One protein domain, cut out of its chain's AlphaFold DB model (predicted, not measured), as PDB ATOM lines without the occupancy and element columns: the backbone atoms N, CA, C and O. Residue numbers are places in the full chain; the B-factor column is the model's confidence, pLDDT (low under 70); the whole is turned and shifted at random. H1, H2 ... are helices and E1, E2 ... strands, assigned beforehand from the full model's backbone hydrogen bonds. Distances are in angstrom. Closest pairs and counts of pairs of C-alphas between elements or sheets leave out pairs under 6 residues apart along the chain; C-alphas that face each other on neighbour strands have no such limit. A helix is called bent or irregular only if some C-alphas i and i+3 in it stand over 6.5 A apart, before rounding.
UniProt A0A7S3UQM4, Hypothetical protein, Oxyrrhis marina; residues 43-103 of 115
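Overview. This is residues 43 to 103 of the 115 residues of the protein "Hypothetical protein" of Oxyrrhis marina (UniProt A0A7S3UQM4). This is a flat body in which two small groups of strands lie side by side: the antiparallel sheet E2 - E3 - E4, and the antiparallel pair E1 - E5, joined to it where E4 runs on into E5. H2 packs on the pair at one end with its residues 90 to 97, while at the other end the loop of residues 57 to 63 sticks out beyond the sheet and the short H1. The printed part has 61 residues, with two named helices and five named strands in the order E1 E2 H1 E3 E4 E5 H2, of the mixed class, helices and strands. It is only just compact, close to loose, with a radius of gyration of the C-alphas of 12.5 A, and spans 36 by 30 by 11 A.

Arrangement. E1, residues 43 to 46, is the antiparallel neighbour of E5, residues 82 to 84, with N 44 and O 82 within hydrogen-bond range at 2.9 A. Residues 45 to 46 of E1 also pair, antiparallel, with residues 101 to 102. E2, residues 50 to 53, is an edge strand antiparallel to the inner strand E3, residues 68 to 71, with N 50 and O 71 at 2.8 A. The closest C-alphas of E1 and E3, those of Cys 45 and Cys 70, are 5.6 A apart. H1, residues 64 to 67, is on the sheet of three strands but only grazes it, with residues 65 to 67. E3 forms a hairpin with the other edge strand, E4, residues 78 to 80, where N 79 and O 70 are 2.8 A apart. E4 runs on into E5 at 29 degrees, across a break of 1 residue. H2, residues 86 to 98, is not on the sheet of three strands; its closest C-alpha to E5 is that of Lys 93, 6.2 A from that of Trp 84. H1 and H2 are apart. In H2, 5 of 9 O i to N i+4 pairs are within hydrogen-bond range; H1 is too short for such a pair.

Along the chain. E1 begins at C-alpha 43, (8.846, -40.007, 44.509), and is 10.5 A long from first to last C-alpha. E2 measures 10.2 A, H1 5.6 A, E3 9.6 A, E4 7.0 A and E5 6.7 A. H2 measures 17.4 A and ends at C-alpha 98, (5.056, -53.294, 49.980); it is irregular, with C-alphas 87 and 90 9.0 A apart.

Size, cuts and confidence. The two C-alphas farthest apart, those of Lys 58 and Asp 98, are 36.4 A apart. Residues 57 to 63 stand free, as do residues 86 to 91, which belong to H2. The printed part has no cut and no long link. Its mean pLDDT is 81.6, with residues 90 to 92 and 103 under 70.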
ATOM      1  N   PHE A  43      10.302 -40.015  44.579       85.75
ATOM      2  CA  PHE A  43       8.846 -40.007  44.509       85.75
ATOM      3  C   PHE A  43       8.340 -41.337  43.980       85.75
ATOM      4  O   PHE A  43       8.816 -41.835  42.960       85.75
ATOM      5  N   TYR A  44       7.326 -41.855  44.655       86.25
ATOM      6  CA  TYR A  44       6.704 -43.122  44.335       86.25
ATOM      7  C   TYR A  44       5.206 -42.923  44.112       86.25
ATOM      8  O   TYR A  44       4.566 -42.099  44.776       86.25
ATOM      9  N   CYS A  45       4.631 -43.693  43.194       87.50
ATOM     10  CA  CYS A  45       3.200 -43.698  42.923       87.50
ATOM     11  C   CYS A  45       2.669 -45.134  42.916       87.50
ATOM     12  O   CYS A  45       3.387 -46.056  42.534       87.50
ATOM     13  N   PRO A  46       1.407 -45.338  43.323       84.62
ATOM     14  CA  PRO A  46       0.809 -46.661  43.324       84.62
ATOM     15  C   PRO A  46       0.671 -47.202  41.896       84.62
ATOM     16  O   PRO A  46       0.542 -46.439  40.933       84.62
ATOM     17  N   LYS A  47       0.652 -48.529  41.751       82.00
ATOM     18  CA  LYS A  47       0.452 -49.187  40.451       82.00
ATOM     19  C   LYS A  47      -0.791 -48.669  39.723       82.00
ATOM     20  O   LYS A  47      -1.849 -48.465  40.315       82.00
ATOM     21  N   GLY A  48      -0.650 -48.450  38.417       79.31
ATOM     22  CA  GLY A  48      -1.698 -47.862  37.575       79.31
ATOM     23  C   GLY A  48      -1.802 -46.335  37.666       79.31
ATOM     24  O   GLY A  48      -2.589 -45.739  36.935       79.31
ATOM     25  N   TYR A  49      -0.992 -45.692  38.512       85.62
ATOM     26  CA  TYR A  49      -0.854 -44.243  38.556       85.62
ATOM     27  C   TYR A  49       0.494 -43.831  37.973       85.62
ATOM     28  O   TYR A  49       1.545 -44.413  38.251       85.62
ATOM     29  N   CYS A  50       0.455 -42.776  37.178       85.50
ATOM     30  CA  CYS A  50       1.618 -42.169  36.573       85.50
ATOM     31  C   CYS A  50       1.957 -40.868  37.330       85.50
ATOM     32  O   CYS A  50       1.074 -40.213  37.886       85.50
ATOM     33  N   MET A  51       3.232 -40.483  37.389       87.19
ATOM     34  CA  MET A  51       3.635 -39.259  38.089       87.19
ATOM     35  C   MET A  51       3.593 -38.055  37.141       87.19
ATOM     36  O   MET A  51       4.378 -37.986  36.195       87.19
ATOM     37  N   ARG A  52       2.754 -37.055  37.426       86.25
ATOM     38  CA  ARG A  52       2.684 -35.802  36.652       86.25
ATOM     39  C   ARG A  52       3.071 -34.581  37.482       86.25
ATOM     40  O   ARG A  52       3.128 -34.622  38.710       86.25
ATOM     41  N   LYS A  53       3.391 -33.484  36.791       86.88
ATOM     42  CA  LYS A  53       3.623 -32.186  37.438       86.88
ATOM     43  C   LYS A  53       2.282 -31.571  37.809       86.88
ATOM     44  O   LYS A  53       1.410 -31.451  36.952       86.88
ATOM     45  N   LYS A  54       2.156 -31.161  39.066       87.12
ATOM     46  CA  LYS A  54       1.006 -30.407  39.544       87.12
ATOM     47  C   LYS A  54       1.170 -28.938  39.167       87.12
ATOM     48  O   LYS A  54       2.252 -28.374  39.339       87.12
ATOM     49  N   SER A  55       0.102 -28.325  38.666       86.06
ATOM     50  CA  SER A  55       0.064 -26.879  38.471       86.06
ATOM     51  C   SER A  55       0.099 -26.179  39.828       86.06
ATOM     52  O   SER A  55      -0.723 -26.457  40.702       86.06
ATOM     53  N   GLN A  56       1.079 -25.298  40.010       87.62
ATOM     54  CA  GLN A  56       1.211 -24.458  41.192       87.62
ATOM     55  C   GLN A  56       1.130 -22.986  40.771       87.62
ATOM     56  O   GLN A  56       1.582 -22.644  39.671       87.62
ATOM     57  N   PRO A  57       0.561 -22.102  41.608       87.31
ATOM     58  CA  PRO A  57       0.469 -20.688  41.281       87.31
ATOM     59  C   PRO A  57       1.864 -20.074  41.124       87.31
ATOM     60  O   PRO A  57       2.843 -20.523  41.727       87.31
ATOM     61  N   LYS A  58       1.966 -19.027  40.296       88.56
ATOM     62  CA  LYS A  58       3.239 -18.329  40.069       88.56
ATOM     63  C   LYS A  58       3.790 -17.812  41.401       88.56
ATOM     64  O   LYS A  58       3.087 -17.124  42.132       88.56
ATOM     65  N   GLY A  59       5.050 -18.139  41.690       86.81
ATOM     66  CA  GLY A  59       5.716 -17.764  42.942       86.81
ATOM     67  C   GLY A  59       5.498 -18.732  44.109       86.81
ATOM     68  O   GLY A  59       5.972 -18.452  45.206       86.81
ATOM     69  N   PHE A  60       4.813 -19.864  43.904       85.94
ATOM     70  CA  PHE A  60       4.704 -20.897  44.931       85.94
ATOM     71  C   PHE A  60       6.058 -21.571  45.184       85.94
ATOM     72  O   PHE A  60       6.631 -22.199  44.291       85.94
ATOM     73  N   THR A  61       6.520 -21.486  46.428       83.38
ATOM     74  CA  THR A  61       7.703 -22.184  46.936       83.38
ATOM     75  C   THR A  61       7.241 -23.150  48.014       83.38
ATOM     76  O   THR A  61       6.655 -22.735  49.012       83.38
ATOM     77  N   GLY A  62       7.485 -24.440  47.811       83.25
ATOM     78  CA  GLY A  62       7.027 -25.485  48.716       83.25
ATOM     79  C   GLY A  62       7.902 -26.734  48.649       83.25
ATOM     80  O   GLY A  62       8.898 -26.746  47.923       83.25
ATOM     81  N   PRO A  63       7.537 -27.787  49.399       81.69
ATOM     82  CA  PRO A  63       8.226 -29.070  49.335       81.69
ATOM     83  C   PRO A  63       8.119 -29.672  47.930       81.69
ATOM     84  O   PRO A  63       7.172 -29.394  47.188       81.69
ATOM     85  N   ALA A  64       9.080 -30.513  47.555       82.19
ATOM     86  CA  ALA A  64       9.156 -31.064  46.206       82.19
ATOM     87  C   ALA A  64       7.930 -31.945  45.882       82.19
ATOM     88  O   ALA A  64       7.438 -31.937  44.749       82.19
ATOM     89  N   SER A  65       7.351 -32.593  46.900       83.50
ATOM     90  CA  SER A  65       6.076 -33.317  46.804       83.50
ATOM     91  C   SER A  65       4.874 -32.454  46.416       83.50
ATOM     92  O   SER A  65       3.924 -32.973  45.838       83.50
ATOM     93  N   ALA A  66       4.887 -31.140  46.660       84.25
ATOM     94  CA  ALA A  66       3.785 -30.265  46.258       84.25
ATOM     95  C   ALA A  66       3.727 -30.058  44.735       84.25
ATOM     96  O   ALA A  66       2.667 -29.759  44.185       84.25
ATOM     97  N   PHE A  67       4.846 -30.244  44.037       86.25
ATOM     98  CA  PHE A  67       4.940 -30.073  42.586       86.25
ATOM     99  C   PHE A  67       4.655 -31.362  41.808       86.25
ATOM    100  O   PHE A  67       4.635 -31.344  40.573       86.25
ATOM    101  N   ARG A  68       4.447 -32.485  42.502       87.62
ATOM    102  CA  ARG A  68       4.236 -33.805  41.904       87.62
ATOM    103  C   ARG A  68       2.956 -34.428  42.440       87.62
ATOM    104  O   ARG A  68       2.639 -34.329  43.616       87.62
ATOM    105  N   GLU A  69       2.224 -35.096  41.566       89.50
ATOM    106  CA  GLU A  69       1.049 -35.871  41.947       89.50
ATOM    107  C   GLU A  69       0.972 -37.154  41.124       89.50
ATOM    108  O   GLU A  69       1.479 -37.219  40.000       89.50
ATOM    109  N   CYS A  70       0.345 -38.173  41.697       89.12
ATOM    110  CA  CYS A  70       0.053 -39.422  41.018       89.12
ATOM    111  C   CYS A  70      -1.303 -39.285  40.332       89.12
ATOM    112  O   CYS A  70      -2.290 -38.971  40.990       89.12
ATOM    113  N   TYR A  71      -1.378 -39.531  39.032       87.56
ATOM    114  CA  TYR A  71      -2.609 -39.465  38.255       87.56
ATOM    115  C   TYR A  71      -2.887 -40.808  37.593       87.56
ATOM    116  O   TYR A  71      -1.992 -41.406  36.999       87.56
ATOM    117  N   ASN A  72      -4.123 -41.281  37.683       88.12
ATOM    118  CA  ASN A  72      -4.558 -42.490  37.009       88.12
ATOM    119  C   ASN A  72      -5.294 -42.117  35.709       88.12
ATOM    120  O   ASN A  72      -6.401 -41.585  35.777       88.12
ATOM    121  N   PRO A  73      -4.728 -42.394  34.521       80.12
ATOM    122  CA  PRO A  73      -5.379 -42.075  33.251       80.12
ATOM    123  C   PRO A  73      -6.608 -42.938  32.952       80.12
ATOM    124  O   PRO A  73      -7.437 -42.534  32.144       80.12
ATOM    125  N   SER A  74      -6.747 -44.100  33.591       82.12
ATOM    126  CA  SER A  74      -7.890 -44.996  33.403       82.12
ATOM    127  C   SER A  74      -9.113 -44.569  34.215       82.12
ATOM    128  O   SER A  74     -10.233 -44.780  33.761       82.12
ATOM    129  N   THR A  75      -8.919 -43.979  35.400       84.69
ATOM    130  CA  THR A  75     -10.020 -43.564  36.294       84.69
ATOM    131  C   THR A  75     -10.185 -42.049  36.414       84.69
ATOM    132  O   THR A  75     -11.217 -41.589  36.893       84.69
ATOM    133  N   GLY A  76      -9.181 -41.266  36.012       83.62
ATOM    134  CA  GLY A  76      -9.126 -39.820  36.243       83.62
ATOM    135  C   GLY A  76      -8.797 -39.430  37.690       83.62
ATOM    136  O   GLY A  76      -8.855 -38.252  38.035       83.62
ATOM    137  N   GLU A  77      -8.462 -40.393  38.553       86.94
ATOM    138  CA  GLU A  77      -8.204 -40.149  39.974       86.94
ATOM    139  C   GLU A  77      -6.788 -39.601  40.211       86.94
ATOM    140  O   GLU A  77      -5.803 -40.093  39.655       86.94
ATOM    141  N   THR A  78      -6.669 -38.602  41.088       87.75
ATOM    142  CA  THR A  78      -5.382 -38.072  41.558       87.75
ATOM    143  C   THR A  78      -5.099 -38.495  42.993       87.75
ATOM    144  O   THR A  78      -5.937 -38.301  43.874       87.75
ATOM    145  N   LYS A  79      -3.881 -38.970  43.260       87.25
ATOM    146  CA  LYS A  79      -3.366 -39.289  44.595       87.25
ATOM    147  C   LYS A  79      -2.084 -38.519  44.898       87.25
ATOM    148  O   LYS A  79      -1.370 -38.062  44.006       87.25
ATOM    149  N   LYS A  80      -1.792 -38.373  46.191       84.62
ATOM    150  CA  LYS A  80      -0.524 -37.794  46.649       84.62
ATOM    151  C   LYS A  80       0.630 -38.736  46.311       84.62
ATOM    152  O   LYS A  80       0.468 -39.952  46.376       84.62
ATOM    153  N   VAL A  81       1.782 -38.156  45.987       87.75
ATOM    154  CA  VAL A  81       3.027 -38.914  45.835       87.75
ATOM    155  C   VAL A  81       3.480 -39.458  47.184       87.75
ATOM    156  O   VAL A  81       3.441 -38.752  48.195       87.75
ATOM    157  N   GLY A  82       3.922 -40.711  47.192       86.00
ATOM    158  CA  GLY A  82       4.732 -41.237  48.278       86.00
ATOM    159  C   GLY A  82       6.120 -40.615  48.194       86.00
ATOM    160  O   GLY A  82       6.693 -40.535  47.108       86.00
ATOM    161  N   THR A  83       6.653 -40.146  49.319       84.69
ATOM    162  CA  THR A  83       8.024 -39.634  49.381       84.69
ATOM    163  C   THR A  83       8.901 -40.579  50.165       84.69
ATOM    164  O   THR A  83       8.588 -40.942  51.306       84.69
ATOM    165  N   TRP A  84      10.027 -40.940  49.572       81.94
ATOM    166  CA  TRP A  84      11.104 -41.605  50.274       81.94
ATOM    167  C   TRP A  84      12.326 -40.697  50.324       81.94
ATOM    168  O   TRP A  84      12.556 -39.889  49.428       81.94
ATOM    169  N   GLY A  85      13.102 -40.842  51.388       80.69
ATOM    170  CA  GLY A  85      14.413 -40.233  51.477       80.69
ATOM    171  C   GLY A  85      15.288 -40.986  52.462       80.69
ATOM    172  O   GLY A  85      14.783 -41.708  53.331       80.69
ATOM    173  N   GLU A  86      16.601 -40.822  52.331       74.19
ATOM    174  CA  GLU A  86      17.598 -41.597  53.079       74.19
ATOM    175  C   GLU A  86      17.414 -41.498  54.605       74.19
ATOM    176  O   GLU A  86      17.650 -42.466  55.331       74.19
ATOM    177  N   LYS A  87      16.889 -40.370  55.109       73.19
ATOM    178  CA  LYS A  87      16.577 -40.164  56.536       73.19
ATOM    179  C   LYS A  87      15.456 -41.070  57.049       73.19
ATOM    180  O   LYS A  87      15.419 -41.337  58.247       73.19
ATOM    181  N   LYS A  88      14.546 -41.543  56.185       70.81
ATOM    182  CA  LYS A  88      13.497 -42.515  56.558       70.81
ATOM    183  C   LYS A  88      14.043 -43.944  56.679       70.81
ATOM    184  O   LYS A  88      13.358 -44.807  57.225       70.81
ATOM    185  N   GLY A  89      15.264 -44.189  56.199       74.12
ATOM    186  CA  GLY A  89      15.915 -45.495  56.216       74.12
ATOM    187  C   GLY A  89      15.295 -46.506  55.245       74.12
ATOM    188  O   GLY A  89      14.259 -46.261  54.617       74.12
ATOM    189  N   ALA A  90      15.938 -47.672  55.140       69.50
ATOM    190  CA  ALA A  90      15.528 -48.757  54.244       69.50
ATOM    191  C   ALA A  90      14.086 -49.230  54.508       69.50
ATOM    192  O   ALA A  90      13.329 -49.449  53.570       69.50
ATOM    193  N   ASN A  91      13.661 -49.258  55.776       68.25
ATOM    194  CA  ASN A  91      12.303 -49.648  56.173       68.25
ATOM    195  C   ASN A  91      11.218 -48.742  55.567       68.25
ATOM    196  O   ASN A  91      10.119 -49.203  55.266       68.25
ATOM    197  N   GLY A  92      11.515 -47.452  55.373       68.38
ATOM    198  CA  GLY A  92      10.596 -46.525  54.715       68.38
ATOM    199  C   GLY A  92      10.439 -46.808  53.223       68.38
ATOM    200  O   GLY A  92       9.373 -46.551  52.673       68.38
ATOM    201  N   LYS A  93      11.484 -47.349  52.582       70.25
ATOM    202  CA  LYS A  93      11.469 -47.728  51.165       70.25
ATOM    203  C   LYS A  93      10.674 -49.010  50.975       70.25
ATOM    204  O   LYS A  93       9.702 -49.016  50.231       70.25
ATOM    205  N   THR A  94      11.003 -50.032  51.766       71.12
ATOM    206  CA  THR A  94      10.327 -51.331  51.725       71.12
ATOM    207  C   THR A  94       8.837 -51.199  52.011       71.12
ATOM    208  O   THR A  94       8.051 -51.898  51.395       71.12
ATOM    209  N   LYS A  95       8.428 -50.272  52.887       74.69
ATOM    210  CA  LYS A  95       7.007 -50.015  53.140       74.69
ATOM    211  C   LYS A  95       6.282 -49.437  51.922       74.69
ATOM    212  O   LYS A  95       5.171 -49.851  51.637       74.69
ATOM    213  N   LEU A  96       6.908 -48.513  51.190       75.06
ATOM    214  CA  LEU A  96       6.326 -47.967  49.960       75.06
ATOM    215  C   LEU A  96       6.252 -49.036  48.863       75.06
ATOM    216  O   LEU A  96       5.237 -49.135  48.183       75.06
ATOM    217  N   GLU A  97       7.290 -49.862  48.740       75.56
ATOM    218  CA  GLU A  97       7.317 -50.991  47.805       75.56
ATOM    219  C   GLU A  97       6.265 -52.065  48.164       75.56
ATOM    220  O   GLU A  97       5.585 -52.573  47.271       75.56
ATOM    221  N   ASP A  98       6.072 -52.363  49.455       75.88
ATOM    222  CA  ASP A  98       5.056 -53.294  49.980       75.88
ATOM    223  C   ASP A  98       3.626 -52.761  49.795       75.88
ATOM    224  O   ASP A  98       2.743 -53.484  49.338       75.88
ATOM    225  N   ASP A  99       3.422 -51.454  50.004       70.38
ATOM    226  CA  ASP A  99       2.169 -50.746  49.714       70.38
ATOM    227  C   ASP A  99       1.871 -50.661  48.193       70.38
ATOM    228  O   ASP A  99       0.877 -50.062  47.767       70.38
ATOM    229  N   GLY A 100       2.726 -51.253  47.350       75.94
ATOM    230  CA  GLY A 100       2.554 -51.313  45.902       75.94
ATOM    231  C   GLY A 100       2.811 -49.978  45.210       75.94
ATOM    232  O   GLY A 100       2.248 -49.724  44.139       75.94
ATOM    233  N   TYR A 101       3.622 -49.115  45.825       76.38
ATOM    234  CA  TYR A 101       4.138 -47.920  45.188       76.38
ATOM    235  C   TYR A 101       5.429 -48.254  44.444       76.38
ATOM    236  O   TYR A 101       6.413 -48.704  45.023       76.38
ATOM    237  N   ASP A 102       5.438 -47.967  43.151       76.06
ATOM    238  CA  ASP A 102       6.614 -48.079  42.302       76.06
ATOM    239  C   ASP A 102       7.246 -46.692  42.123       76.06
ATOM    240  O   ASP A 102       6.585 -45.656  42.280       76.06
ATOM    241  N   THR A 103       8.525 -46.654  41.742       67.38
ATOM    242  CA  THR A 103       9.142 -45.454  41.159       67.38
ATOM    243  C   THR A 103       8.513 -45.230  39.786       67.38
ATOM    244  O   THR A 103       9.081 -45.559  38.745       67.38
TER     245      THR A 103